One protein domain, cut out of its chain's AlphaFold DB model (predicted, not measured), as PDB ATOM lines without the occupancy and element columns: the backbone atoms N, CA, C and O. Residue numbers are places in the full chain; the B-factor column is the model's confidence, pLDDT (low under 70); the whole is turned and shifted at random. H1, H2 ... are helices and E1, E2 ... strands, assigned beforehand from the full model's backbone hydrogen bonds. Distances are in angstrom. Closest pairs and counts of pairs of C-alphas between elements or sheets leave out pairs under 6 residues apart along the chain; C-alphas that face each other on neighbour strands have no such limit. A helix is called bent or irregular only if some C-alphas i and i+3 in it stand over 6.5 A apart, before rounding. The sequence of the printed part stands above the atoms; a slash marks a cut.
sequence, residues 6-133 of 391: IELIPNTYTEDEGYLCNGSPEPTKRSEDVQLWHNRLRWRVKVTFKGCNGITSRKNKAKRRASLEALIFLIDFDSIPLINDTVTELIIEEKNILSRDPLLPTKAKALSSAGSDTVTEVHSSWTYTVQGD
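Overview. This is residues 6 to 133 of the 391 residues of the protein "Atypical serine/threonine protein kinase BUD32" of Aspergillus turcosus (UniProt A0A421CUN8). A strongly twisted sheet of five strands has the helix H2 over one face, slantwise, on the part made by E1, E2 and E3. The small helix H1 is off the sheet, and residues 112 to 118 of the long link between E4 and E5 stick out. The printed part has 128 residues with two named helices and five named strands, in the order E1, H1, E2, E3, H2, E4, E5; the mixed sheet runs E1, E2, E3, E4, E5. The class is mixed, helices and strands, with under half of the residues, 59, in named elements. The whole is compact, with a radius of gyration of the C-alphas of 15.0 A and spans of 45 by 34 by 32 A.

Arrangement. E1, residues 6 to 8, is an edge strand, antiparallel to E2, residues 29 to 38; N 7 and O 35 are 2.9 A apart. H1, residues 18 to 21, is not on the sheet. E2 and E3, residues 41 to 50, form a hairpin, with N 34 and O 45 at 2.8 A. H2, residues 58 to 74, is on the sheet at a height over the sheet of 9.6 A and lies over E2, where 5 of its 17 C-alphas fall, and only just not over E3, where 2 fall; it runs slantwise to the strands, at 34 degrees to E2 on the local plane, and the closest C-alphas of E2 and H2, those of Glu 32 and Leu 68, are 7.7 A apart. H2 is irregular, C-alphas 59 and 62 being 8.1 A apart, and 11 of its 13 O i to N i+4 pairs are within hydrogen-bond range; H1 is too short for such a pair. E3, H2 and E4, residues 87 to 94, make a strand-helix-strand unit, two parallel neighbour strands with a helix between; N 48 and O 90 are 2.8 A apart. E4 forms a hairpin with the edge strand E5, residues 126 to 132; N 91 and O 129 are 2.9 A apart.

Along the chain. E1 begins at C-alpha 6 (33.147, 135.958, 51.322) and H1 spans 5.5 A. E2 measures 28.3 A, E3 28.1 A, H2 25.5 A and E4 22.7 A. E5, 20.0 A, ends at C-alpha 132 (32.681, 154.732, 52.892).

Size, cuts and confidence. The C-alphas of Gly 23 and Arg 40, the two farthest apart, are 46.3 A apart. The printed part has no cut. The links H2 to E4 and E4 to E5 are long. The pLDDT is under 70 at residues 18 to 23, 53 to 59, 97 and 108 to 124.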
ATOM      1  N   ILE A   6      33.915 135.203  50.324       93.31
ATOM      2  CA  ILE A   6      33.147 135.958  51.322       93.31
ATOM      3  C   ILE A   6      33.296 135.275  52.683       93.31
ATOM      4  O   ILE A   6      33.158 134.056  52.778       93.31
ATOM      5  N   GLU A   7      33.545 136.057  53.726       95.25
ATOM      6  CA  GLU A   7      33.587 135.610  55.116       95.25
ATOM      7  C   GLU A   7      32.774 136.573  55.986       95.25
ATOM      8  O   GLU A   7      33.017 137.777  55.965       95.25
ATOM      9  N   LEU A   8      31.787 136.064  56.723       93.06
ATOM     10  CA  LEU A   8      30.998 136.872  57.658       93.06
ATOM     11  C   LEU A   8      31.847 137.231  58.878       93.06
ATOM     12  O   LEU A   8      32.518 136.359  59.435       93.06
ATOM     13  N   ILE A   9      31.784 138.485  59.325       90.44
ATOM     14  CA  ILE A   9      32.415 138.884  60.583       90.44
ATOM     15  C   ILE A   9      31.450 138.537  61.730       90.44
ATOM     16  O   ILE A   9      30.298 138.973  61.732       90.44
ATOM     17  N   PRO A  10      31.865 137.734  62.725       86.12
ATOM     18  CA  PRO A  10      30.989 137.389  63.836       86.12
ATOM     19  C   PRO A  10      30.556 138.620  64.642       86.12
ATOM     20  O   PRO A  10      31.344 139.533  64.871       86.12
ATOM     21  N   ASN A  11      29.326 138.593  65.162       83.94
ATOM     22  CA  ASN A  11      28.776 139.595  66.090       83.94
ATOM     23  C   ASN A  11      28.651 141.034  65.545       83.94
ATOM     24  O   ASN A  11      28.526 141.964  66.338       83.94
ATOM     25  N   THR A  12      28.614 141.229  64.224       88.75
ATOM     26  CA  THR A  12      28.442 142.560  63.602       88.75
ATOM     27  C   THR A  12      27.016 142.863  63.136       88.75
ATOM     28  O   THR A  12      26.742 143.963  62.667       88.75
ATOM     29  N   TYR A  13      26.090 141.904  63.243       91.50
ATOM     30  CA  TYR A  13      24.708 142.104  62.804       91.50
ATOM     31  C   TYR A  13      23.974 143.148  63.660       91.50
ATOM     32  O   TYR A  13      23.826 142.985  64.878       91.50
ATOM     33  N   THR A  14      23.438 144.177  63.008       90.31
ATOM     34  CA  THR A  14      22.700 145.284  63.632       90.31
ATOM     35  C   THR A  14      21.356 145.520  62.945       90.31
ATOM     36  O   THR A  14      21.191 145.260  61.756       90.31
ATOM     37  N   GLU A  15      20.374 145.998  63.712       89.69
ATOM     38  CA  GLU A  15      19.054 146.429  63.233       89.69
ATOM     39  C   GLU A  15      18.817 147.851  63.754       89.69
ATOM     40  O   GLU A  15      19.266 148.174  64.855       89.69
ATOM     41  N   ASP A  16      18.137 148.706  62.989       85.38
ATOM     42  CA  ASP A  16      17.645 149.970  63.532       85.38
ATOM     43  C   ASP A  16      16.643 149.709  64.656       85.38
ATOM     44  O   ASP A  16      15.863 148.765  64.602       85.38
ATOM     45  N   GLU A  17      16.637 150.574  65.667       78.81
ATOM     46  CA  GLU A  17      15.658 150.523  66.760       78.81
ATOM     47  C   GLU A  17      14.516 151.531  66.559       78.81
ATOM     48  O   GLU A  17      13.509 151.473  67.260       78.81
ATOM     49  N   GLY A  18      14.620 152.424  65.565       69.25
ATOM     50  CA  GLY A  18      13.627 153.474  65.299       69.25
ATOM     51  C   GLY A  18      12.217 152.938  65.019       69.25
ATOM     52  O   GLY A  18      11.225 153.576  65.374       69.25
ATOM     53  N   TYR A  19      12.110 151.721  64.474       69.06
ATOM     54  CA  TYR A  19      10.830 151.034  64.281       69.06
ATOM     55  C   TYR A  19      10.062 150.797  65.597       69.06
ATOM     56  O   TYR A  19       8.831 150.738  65.574       69.06
ATOM     57  N   LEU A  20      10.758 150.711  66.742       68.81
ATOM     58  CA  LEU A  20      10.152 150.530  68.066       68.81
ATOM     59  C   LEU A  20       9.370 151.769  68.512       68.81
ATOM     60  O   LEU A  20       8.287 151.627  69.075       68.81
ATOM     61  N   CYS A  21       9.895 152.961  68.231       69.56
ATOM     62  CA  CYS A  21       9.244 154.231  68.555       69.56
ATOM     63  C   CYS A  21       8.130 154.565  67.554       69.56
ATOM     64  O   CYS A  21       7.095 155.107  67.932       69.56
ATOM     65  N   ASN A  22       8.324 154.197  66.283       66.12
ATOM     66  CA  ASN A  22       7.431 154.572  65.185       66.12
ATOM     67  C   ASN A  22       6.294 153.562  64.940       66.12
ATOM     68  O   ASN A  22       5.535 153.710  63.984       66.12
ATOM     69  N   GLY A  23       6.190 152.504  65.753       65.62
ATOM     70  CA  GLY A  23       5.142 151.484  65.637       65.62
ATOM     71  C   GLY A  23       5.211 150.635  64.362       65.62
ATOM     72  O   GLY A  23       4.243 149.952  64.028       65.62
ATOM     73  N   SER A  24       6.335 150.665  63.642       70.50
ATOM     74  CA  SER A  24       6.509 149.855  62.436       70.50
ATOM     75  C   SER A  24       6.635 148.370  62.803       70.50
ATOM     76  O   SER A  24       7.191 148.030  63.852       70.50
ATOM     77  N   PRO A  25       6.106 147.454  61.973       72.25
ATOM     78  CA  PRO A  25       6.025 146.041  62.325       72.25
ATOM     79  C   PRO A  25       7.384 145.331  62.264       72.25
ATOM     80  O   PRO A  25       7.522 144.243  62.811       72.25
ATOM     81  N   GLU A  26       8.393 145.919  61.620       76.44
ATOM     82  CA  GLU A  26       9.741 145.363  61.495       76.44
ATOM     83  C   GLU A  26      10.819 146.463  61.408       76.44
ATOM     84  O   GLU A  26      10.477 147.603  61.084       76.44
ATOM     85  N   PRO A  27      12.106 146.133  61.662       81.38
ATOM     86  CA  PRO A  27      13.222 147.042  61.404       81.38
ATOM     87  C   PRO A  27      13.285 147.449  59.929       81.38
ATOM     88  O   PRO A  27      13.069 146.608  59.051       81.38
ATOM     89  N   THR A  28      13.621 148.705  59.657       85.06
ATOM     90  CA  THR A  28      13.704 149.269  58.299       85.06
ATOM     91  C   THR A  28      15.128 149.320  57.752       85.06
ATOM     92  O   THR A  28      15.314 149.502  56.551       85.06
ATOM     93  N   LYS A  29      16.138 149.121  58.601       89.38
ATOM     94  CA  LYS A  29      17.560 149.090  58.257       89.38
ATOM     95  C   LYS A  29      18.247 147.968  59.026       89.38
ATOM     96  O   LYS A  29      18.126 147.850  60.242       89.38
ATOM     97  N   ARG A  30      19.006 147.141  58.316       91.69
ATOM     98  CA  ARG A  30      19.788 146.049  58.903       91.69
ATOM     99  C   ARG A  30      21.159 146.032  58.263       91.69
ATOM    100  O   ARG A  30      21.250 146.249  57.057       91.69
ATOM    101  N   SER A  31      22.194 145.764  59.044       94.06
ATOM    102  CA  SER A  31      23.561 145.737  58.533       94.06
ATOM    103  C   SER A  31      24.341 144.549  59.073       94.06
ATOM    104  O   SER A  31      24.170 144.171  60.231       94.06
ATOM    105  N   GLU A  32      25.213 143.986  58.244       95.38
ATOM    106  CA  GLU A  32      26.171 142.955  58.638       95.38
ATOM    107  C   GLU A  32      27.498 143.153  57.905       95.38
ATOM    108  O   GLU A  32      27.520 143.473  56.713       95.38
ATOM    109  N   ASP A  33      28.600 142.975  58.629       94.81
ATOM    110  CA  ASP A  33      29.936 143.163  58.088       94.81
ATOM    111  C   ASP A  33      30.486 141.844  57.545       94.81
ATOM    112  O   ASP A  33      30.360 140.772  58.144       94.81
ATOM    113  N   VAL A  34      31.151 141.936  56.400       96.19
ATOM    114  CA  VAL A  34      31.823 140.830  55.723       96.19
ATOM    115  C   VAL A  34      33.250 141.222  55.365       96.19
ATOM    116  O   VAL A  34      33.588 142.393  55.168       96.19
ATOM    117  N   GLN A  35      34.100 140.213  55.234       95.38
ATOM    118  CA  GLN A  35      35.405 140.319  54.606       95.38
ATOM    119  C   GLN A  35      35.366 139.646  53.241       95.38
ATOM    120  O   GLN A  35      34.900 138.515  53.094       95.38
ATOM    121  N   LEU A  36      35.876 140.355  52.240       95.00
ATOM    122  CA  LEU A  36      36.008 139.861  50.879       95.00
ATOM    123  C   LEU A  36      37.480 139.673  50.560       95.00
ATOM    124  O   LEU A  36      38.263 140.612  50.683       95.00
ATOM    125  N   TRP A  37      37.842 138.480  50.107       93.38
ATOM    126  CA  TRP A  37      39.213 138.127  49.761       93.38
ATOM    127  C   TRP A  37      39.342 137.856  48.268       93.38
ATOM    128  O   TRP A  37      38.571 137.076  47.705       93.38
ATOM    129  N   HIS A  38      40.348 138.450  47.632       91.12
ATOM    130  CA  HIS A  38      40.753 138.104  46.273       91.12
ATOM    131  C   HIS A  38      42.276 138.058  46.184       91.12
ATOM    132  O   HIS A  38      42.951 139.085  46.279       91.12
ATOM    133  N   ASN A  39      42.823 136.859  45.972       88.00
ATOM    134  CA  ASN A  39      44.259 136.596  46.083       88.00
ATOM    135  C   ASN A  39      44.783 137.062  47.457       88.00
ATOM    136  O   ASN A  39      44.345 136.534  48.475       88.00
ATOM    137  N   ARG A  40      45.680 138.055  47.483       87.19
ATOM    138  CA  ARG A  40      46.246 138.661  48.702       87.19
ATOM    139  C   ARG A  40      45.474 139.880  49.223       87.19
ATOM    140  O   ARG A  40      45.794 140.393  50.286       87.19
ATOM    141  N   LEU A  41      44.490 140.363  48.464       92.31
ATOM    142  CA  LEU A  41      43.737 141.566  48.807       92.31
ATOM    143  C   LEU A  41      42.521 141.226  49.668       92.31
ATOM    144  O   LEU A  41      41.851 140.214  49.431       92.31
ATOM    145  N   ARG A  42      42.223 142.103  50.625       94.00
ATOM    146  CA  ARG A  42      41.130 141.969  51.589       94.00
ATOM    147  C   ARG A  42      40.340 143.267  51.715       94.00
ATOM    148  O   ARG A  42      40.837 144.236  52.271       94.00
ATOM    149  N   TRP A  43      39.066 143.261  51.347       95.69
ATOM    150  CA  TRP A  43      38.162 144.386  51.603       95.69
ATOM    151  C   TRP A  43      37.277 144.103  52.811       95.69
ATOM    152  O   TRP A  43      36.760 142.993  52.956       95.69
ATOM    153  N   ARG A  44      37.052 145.117  53.651       95.69
ATOM    154  CA  ARG A  44      35.959 145.103  54.629       95.69
ATOM    155  C   ARG A  44      34.739 145.765  54.015       95.69
ATOM    156  O   ARG A  44      34.835 146.887  53.519       95.69
ATOM    157  N   VAL A  45      33.604 145.078  54.065       97.00
ATOM    158  CA  VAL A  45      32.348 145.591  53.525       97.00
ATOM    159  C   VAL A  45      31.256 145.470  54.570       97.00
ATOM    160  O   VAL A  45      31.026 144.389  55.095       97.00
ATOM    161  N   LYS A  46      30.562 146.566  54.844       96.75
ATOM    162  CA  LYS A  46      29.318 146.582  55.602       96.75
ATOM    163  C   LYS A  46      28.165 146.525  54.621       96.75
ATOM    164  O   LYS A  46      27.995 147.439  53.816       96.75
ATOM    165  N   VAL A  47      27.389 145.452  54.649       96.81
ATOM    166  CA  VAL A  47      26.218 145.314  53.784       96.81
ATOM    167  C   VAL A  47      25.003 145.791  54.556       96.81
ATOM    168  O   VAL A  47      24.604 145.169  55.535       96.81
ATOM    169  N   THR A  48      24.424 146.899  54.111       95.75
ATOM    170  CA  THR A  48      23.267 147.542  54.723       95.75
ATOM    171  C   THR A  48      22.056 147.345  53.824       95.75
ATOM    172  O   THR A  48      21.989 147.916  52.745       95.75
ATOM    173  N   PHE A  49      21.063 146.590  54.277       92.56
ATOM    174  CA  PHE A  49      19.768 146.507  53.608       92.56
ATOM    175  C   PHE A  49      18.794 147.495  54.247       92.56
ATOM    176  O   PHE A  49      18.537 147.421  55.455       92.56
ATOM    177  N   LYS A  50      18.238 148.406  53.447       90.00
ATOM    178  CA  LYS A  50      17.149 149.293  53.854       90.00
ATOM    179  C   LYS A  50      15.860 148.870  53.157       90.00
ATOM    180  O   LYS A  50      15.734 148.957  51.941       90.00
ATOM    181  N   GLY A  51      14.905 148.412  53.953       81.94
ATOM    182  CA  GLY A  51      13.623 147.926  53.472       81.94
ATOM    183  C   GLY A  51      12.974 146.914  54.410       81.94
ATOM    184  O   GLY A  51      13.569 146.400  55.367       81.94
ATOM    185  N   CYS A  52      11.724 146.612  54.091       74.62
ATOM    186  CA  CYS A  52      10.926 145.588  54.746       74.62
ATOM    187  C   CYS A  52      11.243 144.216  54.134       74.62
ATOM    188  O   CYS A  52      11.371 144.099  52.918       74.62
ATOM    189  N   ASN A  53      11.377 143.173  54.955       67.31
ATOM    190  CA  ASN A  53      11.524 141.792  54.476       67.31
ATOM    191  C   ASN A  53      10.336 140.903  54.875       67.31
ATOM    192  O   ASN A  53      10.385 139.686  54.697       67.31
ATOM    193  N   GLY A  54       9.273 141.497  55.431       64.38
ATOM    194  CA  GLY A  54       8.044 140.808  55.812       64.38
ATOM    195  C   GLY A  54       8.168 139.977  57.093       64.38
ATOM    196  O   GLY A  54       7.194 139.351  57.517       64.38
ATOM    197  N   ILE A  55       9.333 139.968  57.756       68.50
ATOM    198  CA  ILE A  55       9.560 139.220  59.001       68.50
ATOM    199  C   ILE A  55       9.258 140.127  60.203       68.50
ATOM    200  O   ILE A  55      10.142 140.617  60.911       68.50
ATOM    201  N   THR A  56       7.963 140.289  60.470       63.56
ATOM    202  CA  THR A  56       7.406 141.254  61.438       63.56
ATOM    203  C   THR A  56       7.470 140.818  62.905       63.56
ATOM    204  O   THR A  56       7.387 141.624  63.830       63.56
ATOM    205  N   SER A  57       7.645 139.524  63.188       64.94
ATOM    206  CA  SER A  57       7.726 139.083  64.584       64.94
ATOM    207  C   SER A  57       9.039 139.519  65.236       64.94
ATOM    208  O   SER A  57      10.139 139.180  64.786       64.94
ATOM    209  N   ARG A  58       8.931 140.196  66.384       59.91
ATOM    210  CA  ARG A  58      10.071 140.639  67.207       59.91
ATOM    211  C   ARG A  58      11.020 139.495  67.586       59.91
ATOM    212  O   ARG A  58      12.227 139.699  67.633       59.91
ATOM    213  N   LYS A  59      10.496 138.274  67.768       65.38
ATOM    214  CA  LYS A  59      11.271 137.075  68.151       65.38
ATOM    215  C   LYS A  59      12.134 136.493  67.020       65.38
ATOM    216  O   LYS A  59      12.894 135.562  67.253       65.38
ATOM    217  N   ASN A  60      12.051 137.041  65.807       81.50
ATOM    218  CA  ASN A  60      12.689 136.478  64.617       81.50
ATOM    219  C   ASN A  60      13.993 137.184  64.197       81.50
ATOM    220  O   ASN A  60      14.360 137.095  63.027       81.50
ATOM    221  N   LYS A  61      14.730 137.835  65.115       84.44
ATOM    222  CA  LYS A  61      16.038 138.465  64.809       84.44
ATOM    223  C   LYS A  61      16.992 137.504  64.090       84.44
ATOM    224  O   LYS A  61      17.585 137.865  63.083       84.44
ATOM    225  N   ALA A  62      17.058 136.248  64.538       86.31
ATOM    226  CA  ALA A  62      17.867 135.211  63.895       86.31
ATOM    227  C   ALA A  62      17.428 134.902  62.450       86.31
ATOM    228  O   ALA A  62      18.272 134.712  61.584       86.31
ATOM    229  N   LYS A  63      16.117 134.894  62.164       85.75
ATOM    230  CA  LYS A  63      15.608 134.678  60.798       85.75
ATOM    231  C   LYS A  63      15.892 135.874  59.891       85.75
ATOM    232  O   LYS A  63      16.234 135.680  58.733       85.75
ATOM    233  N   ARG A  64      15.764 137.101  60.413       86.38
ATOM    234  CA  ARG A  64      16.102 138.326  59.670       86.38
ATOM    235  C   ARG A  64      17.585 138.382  59.335       86.38
ATOM    236  O   ARG A  64      17.924 138.652  58.189       86.38
ATOM    237  N   ARG A  65      18.434 138.023  60.297       90.38
ATOM    238  CA  ARG A  65      19.867 137.848  60.078       90.38
ATOM    239  C   ARG A  65      20.157 136.814  58.995       90.38
ATOM    240  O   ARG A  65      20.783 137.157  58.006       90.38
ATOM    241  N   ALA A  66      19.612 135.603  59.114       88.62
ATOM    242  CA  ALA A  66      19.801 134.556  58.108       88.62
ATOM    243  C   ALA A  66      19.339 134.987  56.701       88.62
ATOM    244  O   ALA A  66      19.953 134.620  55.704       88.62
ATOM    245  N   SER A  67      18.276 135.797  56.608       87.88
ATOM    246  CA  SER A  67      17.821 136.380  55.342       87.88
ATOM    247  C   SER A  67      18.827 137.372  54.750       87.88
ATOM    248  O   SER A  67      19.008 137.380  53.534       87.88
ATOM    249  N   LEU A  68      19.463 138.210  55.577       90.31
ATOM    250  CA  LEU A  68      20.506 139.134  55.129       90.31
ATOM    251  C   LEU A  68      21.775 138.376  54.725       90.31
ATOM    252  O   LEU A  68      22.308 138.631  53.651       90.31
ATOM    253  N   GLU A  69      22.212 137.401  55.524       92.75
ATOM    254  CA  GLU A  69      23.345 136.526  55.201       92.75
ATOM    255  C   GLU A  69      23.114 135.814  53.854       92.75
ATOM    256  O   GLU A  69      23.987 135.827  52.986       92.75
ATOM    257  N   ALA A  70      21.914 135.266  53.621       90.19
ATOM    258  CA  ALA A  70      21.558 134.645  52.345       90.19
ATOM    259  C   ALA A  70      21.662 135.627  51.165       90.19
ATOM    260  O   ALA A  70      22.247 135.281  50.138       90.19
ATOM    261  N   LEU A  71      21.159 136.859  51.320       89.81
ATOM    262  CA  LEU A  71      21.314 137.915  50.317       89.81
ATOM    263  C   LEU A  71      22.792 138.223  50.052       89.81
ATOM    264  O   LEU A  71      23.210 138.222  48.898       89.81
ATOM    265  N   ILE A  72      23.600 138.411  51.096       93.44
ATOM    266  CA  ILE A  72      25.041 138.682  50.983       93.44
ATOM    267  C   ILE A  72      25.735 137.636  50.102       93.44
ATOM    268  O   ILE A  72      26.521 137.991  49.223       93.44
ATOM    269  N   PHE A  73      25.433 136.348  50.286       92.38
ATOM    270  CA  PHE A  73      26.058 135.286  49.492       92.38
ATOM    271  C   PHE A  73      25.607 135.254  48.020       92.38
ATOM    272  O   PHE A  73      26.362 134.747  47.175       92.38
ATOM    273  N   LEU A  74      24.437 135.819  47.695       91.19
ATOM    274  CA  LEU A  74      23.923 135.955  46.326       91.19
ATOM    275  C   LEU A  74      24.554 137.117  45.550       91.19
ATOM    276  O   LEU A  74      24.586 137.060  44.320       91.19
ATOM    277  N   ILE A  75      25.063 138.142  46.236       92.50
ATOM    278  CA  ILE A  75      25.658 139.325  45.604       92.50
ATOM    279  C   ILE A  75      26.892 138.926  44.788       92.50
ATOM    280  O   ILE A  75      27.777 138.200  45.256       92.50
ATOM    281  N   ASP A  76      26.961 139.429  43.558       92.44
ATOM    282  CA  ASP A  76      28.169 139.376  42.745       92.44
ATOM    283  C   ASP A  76      29.066 140.574  43.072       92.44
ATOM    284  O   ASP A  76      29.043 141.615  42.412       92.44
ATOM    285  N   PHE A  77      29.865 140.421  44.128       93.75
ATOM    286  CA  PHE A  77      30.797 141.458  44.548       93.75
ATOM    287  C   PHE A  77      31.868 141.757  43.502       93.75
ATOM    288  O   PHE A  77      32.432 142.842  43.566       93.75
ATOM    289  N   ASP A  78      32.170 140.858  42.559       91.44
ATOM    290  CA  ASP A  78      33.179 141.114  41.522       91.44
ATOM    291  C   ASP A  78      32.732 142.243  40.567       91.44
ATOM    292  O   ASP A  78      33.570 142.960  40.022       91.44
ATOM    293  N   SER A  79      31.417 142.470  40.462       91.81
ATOM    294  CA  SER A  79      30.795 143.556  39.692       91.81
ATOM    295  C   SER A  79      30.587 144.855  40.491       91.81
ATOM    296  O   SER A  79      30.077 145.835  39.950       91.81
ATOM    297  N   ILE A  80      30.972 144.893  41.775       93.88
ATOM    298  CA  ILE A  80      30.790 146.058  42.655       93.88
ATOM    299  C   ILE A  80      32.133 146.787  42.858       93.88
ATOM    300  O   ILE A  80      33.124 146.154  43.254       93.88
ATOM    301  N   PRO A  81      32.188 148.118  42.640       93.62
ATOM    302  CA  PRO A  81      33.394 148.914  42.850       93.62
ATOM    303  C   PRO A  81      33.628 149.155  44.347       93.62
ATOM    304  O   PRO A  81      33.133 150.119  44.919       93.62
ATOM    305  N   LEU A  82      34.371 148.258  44.994       95.38
ATOM    306  CA  LEU A  82      34.745 148.400  46.403       95.38
ATOM    307  C   LEU A  82      35.790 149.503  46.594       95.38
ATOM    308  O   LEU A  82      36.654 149.707  45.740       95.38
ATOM    309  N   ILE A  83      35.732 150.178  47.739       95.88
ATOM    310  CA  ILE A  83      36.667 151.240  48.108       95.88
ATOM    311  C   ILE A  83      37.830 150.614  48.883       95.88
ATOM    312  O   ILE A  83      37.618 149.848  49.826       95.88
ATOM    313  N   ASN A  84      39.059 150.940  48.483       94.19
ATOM    314  CA  ASN A  84      40.265 150.448  49.145       94.19
ATOM    315  C   ASN A  84      40.530 151.181  50.470       94.19
ATOM    316  O   ASN A  84      40.088 152.312  50.669       94.19
ATOM    317  N   ASP A  85      41.280 150.524  51.356       92.19
ATOM    318  CA  ASP A  85      41.843 151.068  52.602       92.19
ATOM    319  C   ASP A  85      40.811 151.694  53.563       92.19
ATOM    320  O   ASP A  85      41.104 152.591  54.356       92.19
ATOM    321  N   THR A  86      39.573 151.197  53.503       94.12
ATOM    322  CA  THR A  86      38.440 151.631  54.325       94.12
ATOM    323  C   THR A  86      37.461 150.473  54.562       94.12
ATOM    324  O   THR A  86      37.667 149.347  54.108       94.12
ATOM    325  N   VAL A  87      36.368 150.752  55.271       95.50
ATOM    326  CA  VAL A  87      35.171 149.905  55.253       95.50
ATOM    327  C   VAL A  87      34.242 150.448  54.173       95.50
ATOM    328  O   VAL A  87      33.796 151.592  54.254       95.50
ATOM    329  N   THR A  88      33.978 149.645  53.146       97.31
ATOM    330  CA  THR A  88      32.985 149.975  52.116       97.31
ATOM    331  C   THR A  88      31.591 149.694  52.672       97.31
ATOM    332  O   THR A  88      31.318 148.564  53.056       97.31
ATOM    333  N   GLU A  89      30.688 150.665  52.706       97.38
ATOM    334  CA  GLU A  89      29.271 150.403  52.960       97.38
ATOM    335  C   GLU A  89      28.552 150.179  51.624       97.38
ATOM    336  O   GLU A  89      28.497 151.072  50.776       97.38
ATOM    337  N   LEU A  90      28.021 148.971  51.436       97.31
ATOM    338  CA  LEU A  90      27.129 148.621  50.338       97.31
ATOM    339  C   LEU A  90      25.692 148.763  50.832       97.31
ATOM    340  O   LEU A  90      25.225 147.937  51.618       97.31
ATOM    341  N   ILE A  91      24.992 149.793  50.372       95.81
ATOM    342  CA  ILE A  91      23.600 150.036  50.747       95.81
ATOM    343  C   ILE A  91      22.702 149.456  49.662       95.81
ATOM    344  O   ILE A  91      22.832 149.820  48.499       95.81
ATOM    345  N   ILE A  92      21.797 148.567  50.056       93.50
ATOM    346  CA  ILE A  92      20.830 147.887  49.199       93.50
ATOM    347  C   ILE A  92      19.442 148.400  49.559       93.50
ATOM    348  O   ILE A  92      19.049 148.360  50.727       93.50
ATOM    349  N   GLU A  93      18.709 148.862  48.555       91.00
ATOM    350  CA  GLU A  93      17.389 149.475  48.698       91.00
ATOM    351  C   GLU A  93      16.423 148.928  47.646       91.00
ATOM    352  O   GLU A  93      16.830 148.463  46.578       91.00
ATOM    353  N   GLU A  94      15.125 148.982  47.940       83.81
ATOM    354  CA  GLU A  94      14.104 148.701  46.936       83.81
ATOM    355  C   GLU A  94      14.062 149.826  45.895       83.81
ATOM    356  O   GLU A  94      14.106 151.015  46.219       83.81
ATOM    357  N   LYS A  95      13.981 149.439  44.623       75.50
ATOM    358  CA  LYS A  95      14.028 150.331  43.472       75.50
ATOM    359  C   LYS A  95      12.874 151.311  43.544       75.50
ATOM    360  O   LYS A  95      11.727 151.002  43.225       75.50
ATOM    361  N   ASN A  96      13.216 152.541  43.883       73.94
ATOM    362  CA  ASN A  96      12.321 153.665  43.725       73.94
ATOM    363  C   ASN A  96      12.256 154.039  42.236       73.94
ATOM    364  O   ASN A  96      13.292 154.161  41.584       73.94
ATOM    365  N   ILE A  97      11.053 154.256  41.696       68.38
ATOM    366  CA  ILE A  97      10.821 154.641  40.288       68.38
ATOM    367  C   ILE A  97      11.626 155.896  39.900       68.38
ATOM    368  O   ILE A  97      11.987 156.071  38.738       68.38
ATOM    369  N   LEU A  98      11.923 156.761  40.873       71.38
ATOM    370  CA  LEU A  98      12.694 157.989  40.680       71.38
ATOM    371  C   LEU A  98      14.214 157.799  40.815       71.38
ATOM    372  O   LEU A  98      14.963 158.690  40.413       71.38
ATOM    373  N   SER A  99      14.678 156.678  41.378       73.19
ATOM    374  CA  SER A  99      16.109 156.426  41.564       73.19
ATOM    375  C   SER A  99      16.771 156.004  40.248       73.19
ATOM    376  O   SER A  99      16.232 155.214  39.471       73.19
ATOM    377  N   ARG A 100      17.967 156.550  40.003       80.81
ATOM    378  CA  ARG A 100      18.853 156.169  38.891       80.81
ATOM    379  C   ARG A 100      19.937 155.181  39.325       80.81
ATOM    380  O   ARG A 100      20.859 154.927  38.549       80.81
ATOM    381  N   ASP A 101      19.844 154.663  40.546       86.50
ATOM    382  CA  ASP A 101      20.837 153.753  41.094       86.50
ATOM    383  C   ASP A 101      20.867 152.437  40.301       86.50
ATOM    384  O   ASP A 101      19.827 151.951  39.833       86.50
ATOM    385  N   PRO A 102      22.059 151.851  40.110       89.69
ATOM    386  CA  PRO A 102      22.205 150.597  39.390       89.69
ATOM    387  C   PRO A 102      21.515 149.449  40.133       89.69
ATOM    388  O   PRO A 102      21.440 149.428  41.363       89.69
ATOM    389  N   LEU A 103      21.040 148.461  39.372       90.62
ATOM    390  CA  LEU A 103      20.508 147.220  39.933       90.62
ATOM    391  C   LEU A 103      21.615 146.437  40.645       90.62
ATOM    392  O   LEU A 103      22.752 146.401  40.173       90.62
ATOM    393  N   LEU A 104      21.269 145.786  41.753       90.62
ATOM    394  CA  LEU A 104      22.187 144.949  42.520       90.62
ATOM    395  C   LEU A 104      22.665 143.759  41.663       90.62
ATOM    396  O   LEU A 104      21.844 142.921  41.277       90.62
ATOM    397  N   PRO A 105      23.973 143.636  41.374       90.94
ATOM    398  CA  PRO A 105      24.484 142.490  40.638       90.94
ATOM    399  C   PRO A 105      24.417 141.238  41.521       90.94
ATOM    400  O   PRO A 105      24.880 141.227  42.664       90.94
ATOM    401  N   THR A 106      23.837 140.163  40.990       87.75
ATOM    402  CA  THR A 106      23.705 138.873  41.678       87.75
ATOM    403  C   THR A 106      24.315 137.752  40.843       87.75
ATOM    404  O   THR A 106      24.357 137.805  39.612       87.75
ATOM    405  N   LYS A 107      24.817 136.712  41.509       85.00
ATOM    406  CA  LYS A 107      25.431 135.557  40.847       85.00
ATOM    407  C   LYS A 107      24.369 134.806  40.038       85.00
ATOM    408  O   LYS A 107      23.475 134.180  40.602       85.00
ATOM    409  N   ALA A 108      24.537 134.756  38.717       63.59
ATOM    410  CA  ALA A 108      23.606 134.130  37.766       63.59
ATOM    411  C   ALA A 108      23.335 132.613  37.971       63.59
ATOM    412  O   ALA A 108      22.526 132.030  37.256       63.59
ATOM    413  N   LYS A 109      23.997 131.942  38.929       49.69
ATOM    414  CA  LYS A 109      23.960 130.477  39.116       49.69
ATOM    415  C   LYS A 109      22.982 129.946  40.174       49.69
ATOM    416  O   LYS A 109      22.836 128.733  40.257       49.69
ATOM    417  N   ALA A 110      22.291 130.791  40.943       41.88
ATOM    418  CA  ALA A 110      21.290 130.323  41.919       41.88
ATOM    419  C   ALA A 110      19.884 130.094  41.317       41.88
ATOM    420  O   ALA A 110      19.009 129.539  41.973       41.88
ATOM    421  N   LEU A 111      19.670 130.484  40.057       43.09
ATOM    422  CA  LEU A 111      18.348 130.569  39.422       43.09
ATOM    423  C   LEU A 111      17.871 129.306  38.679       43.09
ATOM    424  O   LEU A 111      16.854 129.366  37.999       43.09
ATOM    425  N   SER A 112      18.564 128.165  38.770       39.03
ATOM    426  CA  SER A 112      18.183 126.965  37.988       39.03
ATOM    427  C   SER A 112      18.012 125.659  38.772       39.03
ATOM    428  O   SER A 112      17.777 124.626  38.151       39.03
ATOM    429  N   SER A 113      18.072 125.659  40.111       36.06
ATOM    430  CA  SER A 113      18.001 124.396  40.874       36.06
ATOM    431  C   SER A 113      17.130 124.388  42.134       36.06
ATOM    432  O   SER A 113      17.253 123.468  42.938       36.06
ATOM    433  N   ALA A 114      16.216 125.341  42.316       37.00
ATOM    434  CA  ALA A 114      15.184 125.227  43.346       37.00
ATOM    435  C   ALA A 114      13.856 125.760  42.804       37.00
ATOM    436  O   ALA A 114      13.672 126.964  42.670       37.00
ATOM    437  N   GLY A 115      12.948 124.848  42.448       38.59
ATOM    438  CA  GLY A 115      11.590 125.176  42.027       38.59
ATOM    439  C   GLY A 115      10.802 125.811  43.170       38.59
ATOM    440  O   GLY A 115      10.202 125.111  43.982       38.59
ATOM    441  N   SER A 116      10.829 127.138  43.240       37.47
ATOM    442  CA  SER A 116       9.893 127.952  44.006       37.47
ATOM    443  C   SER A 116       9.855 129.345  43.380       37.47
ATOM    444  O   SER A 116      10.766 130.148  43.571       37.47
ATOM    445  N   ASP A 117       8.797 129.609  42.613       38.91
ATOM    446  CA  ASP A 117       8.615 130.818  41.799       38.91
ATOM    447  C   ASP A 117       8.552 132.133  42.604       38.91
ATOM    448  O   ASP A 117       8.572 133.210  42.019       38.91
ATOM    449  N   THR A 118       8.537 132.093  43.940       39.50
ATOM    450  CA  THR A 118       8.374 133.280  44.798       39.50
ATOM    451  C   THR A 118       9.673 133.995  45.176       39.50
ATOM    452  O   THR A 118       9.633 135.175  45.509       39.50
ATOM    453  N   VAL A 119      10.835 133.333  45.120       41.56
ATOM    454  CA  VAL A 119      12.139 133.976  45.411       41.56
ATOM    455  C   VAL A 119      12.662 134.735  44.182       41.56
ATOM    456  O   VAL A 119      13.379 135.725  44.294       41.56
ATOM    457  N   THR A 120      12.250 134.305  42.993       39.16
ATOM    458  CA  THR A 120      12.706 134.772  41.679       39.16
ATOM    459  C   THR A 120      12.255 136.185  41.296       39.16
ATOM    460  O   THR A 120      12.994 136.871  40.594       39.16
ATOM    461  N   GLU A 121      11.093 136.657  41.759       41.78
ATOM    462  CA  GLU A 121      10.546 137.975  41.370       41.78
ATOM    463  C   GLU A 121      11.043 139.146  42.241       41.78
ATOM    464  O   GLU A 121      11.015 140.298  41.809       41.78
ATOM    465  N   VAL A 122      11.546 138.878  43.452       49.00
ATOM    466  CA  VAL A 122      11.873 139.926  44.444       49.00
ATOM    467  C   VAL A 122      13.264 140.544  44.217       49.00
ATOM    468  O   VAL A 122      13.519 141.674  44.618       49.00
ATOM    469  N   HIS A 123      14.175 139.847  43.533       51.75
ATOM    470  CA  HIS A 123      15.567 140.295  43.373       51.75
ATOM    471  C   HIS A 123      15.802 141.247  42.187       51.75
ATOM    472  O   HIS A 123      16.809 141.953  42.159       51.75
ATOM    473  N   SER A 124      14.878 141.321  41.220       54.72
ATOM    474  CA  SER A 124      14.972 142.221  40.055       54.72
ATOM    475  C   SER A 124      14.644 143.689  40.357       54.72
ATOM    476  O   SER A 124      14.736 144.542  39.469       54.72
ATOM    477  N   SER A 125      14.254 143.995  41.595       74.75
ATOM    478  CA  SER A 125      13.833 145.323  42.035       74.75
ATOM    479  C   SER A 125      14.776 145.953  43.055       74.75
ATOM    480  O   SER A 125      14.401 146.963  43.629       74.75
ATOM    481  N   TRP A 126      15.972 145.421  43.314       87.25
ATOM    482  CA  TRP A 126      16.897 146.049  44.268       87.25
ATOM    483  C   TRP A 126      17.976 146.857  43.568       87.25
ATOM    484  O   TRP A 126      18.591 146.398  42.604       87.25
ATOM    485  N   THR A 127      18.209 148.061  44.074       91.50
ATOM    486  CA  THR A 127      19.305 148.933  43.665       91.50
ATOM    487  C   THR A 127      20.377 148.973  44.740       91.50
ATOM    488  O   THR A 127      20.136 148.588  45.888       91.50
ATOM    489  N   TYR A 128      21.574 149.426  44.372       94.00
ATOM    490  CA  TYR A 128      22.654 149.590  45.333       94.00
ATOM    491  C   TYR A 128      23.383 150.921  45.192       94.00
ATOM    492  O   TYR A 128      23.509 151.473  44.099       94.00
ATOM    493  N   THR A 129      23.928 151.390  46.309       95.38
ATOM    494  CA  THR A 129      24.903 152.480  46.359       95.38
ATOM    495  C   THR A 129      26.128 152.041  47.153       95.38
ATOM    496  O   THR A 129      26.063 151.136  47.989       95.38
ATOM    497  N   VAL A 130      27.271 152.652  46.849       96.50
ATOM    498  CA  VAL A 130      28.546 152.363  47.506       96.50
ATOM    499  C   VAL A 130      29.097 153.652  48.090       96.50
ATOM    500  O   VAL A 130      29.233 154.647  47.380       96.50
ATOM    501  N   GLN A 131      29.441 153.615  49.373       96.19
ATOM    502  CA  GLN A 131      30.077 154.723  50.081       96.19
ATOM    503  C   GLN A 131      31.103 154.204  51.097       96.19
ATOM    504  O   GLN A 131      31.223 152.999  51.311       96.19
ATOM    505  N   GLY A 132      31.878 155.095  51.720       95.56
ATOM    506  CA  GLY A 132      32.681 154.732  52.892       95.56
ATOM    507  C   GLY A 132      31.804 154.681  54.143       95.56
ATOM    508  O   GLY A 132      30.942 155.538  54.313       95.56
ATOM    509  N   ASP A 133      32.015 153.710  55.032       93.69
ATOM    510  CA  ASP A 133      31.269 153.649  56.293       93.69
ATOM    511  C   ASP A 133      31.768 154.725  57.266       93.69
ATOM    512  O   ASP A 133      32.797 154.557  57.925       93.69
TER     513      ASP A 133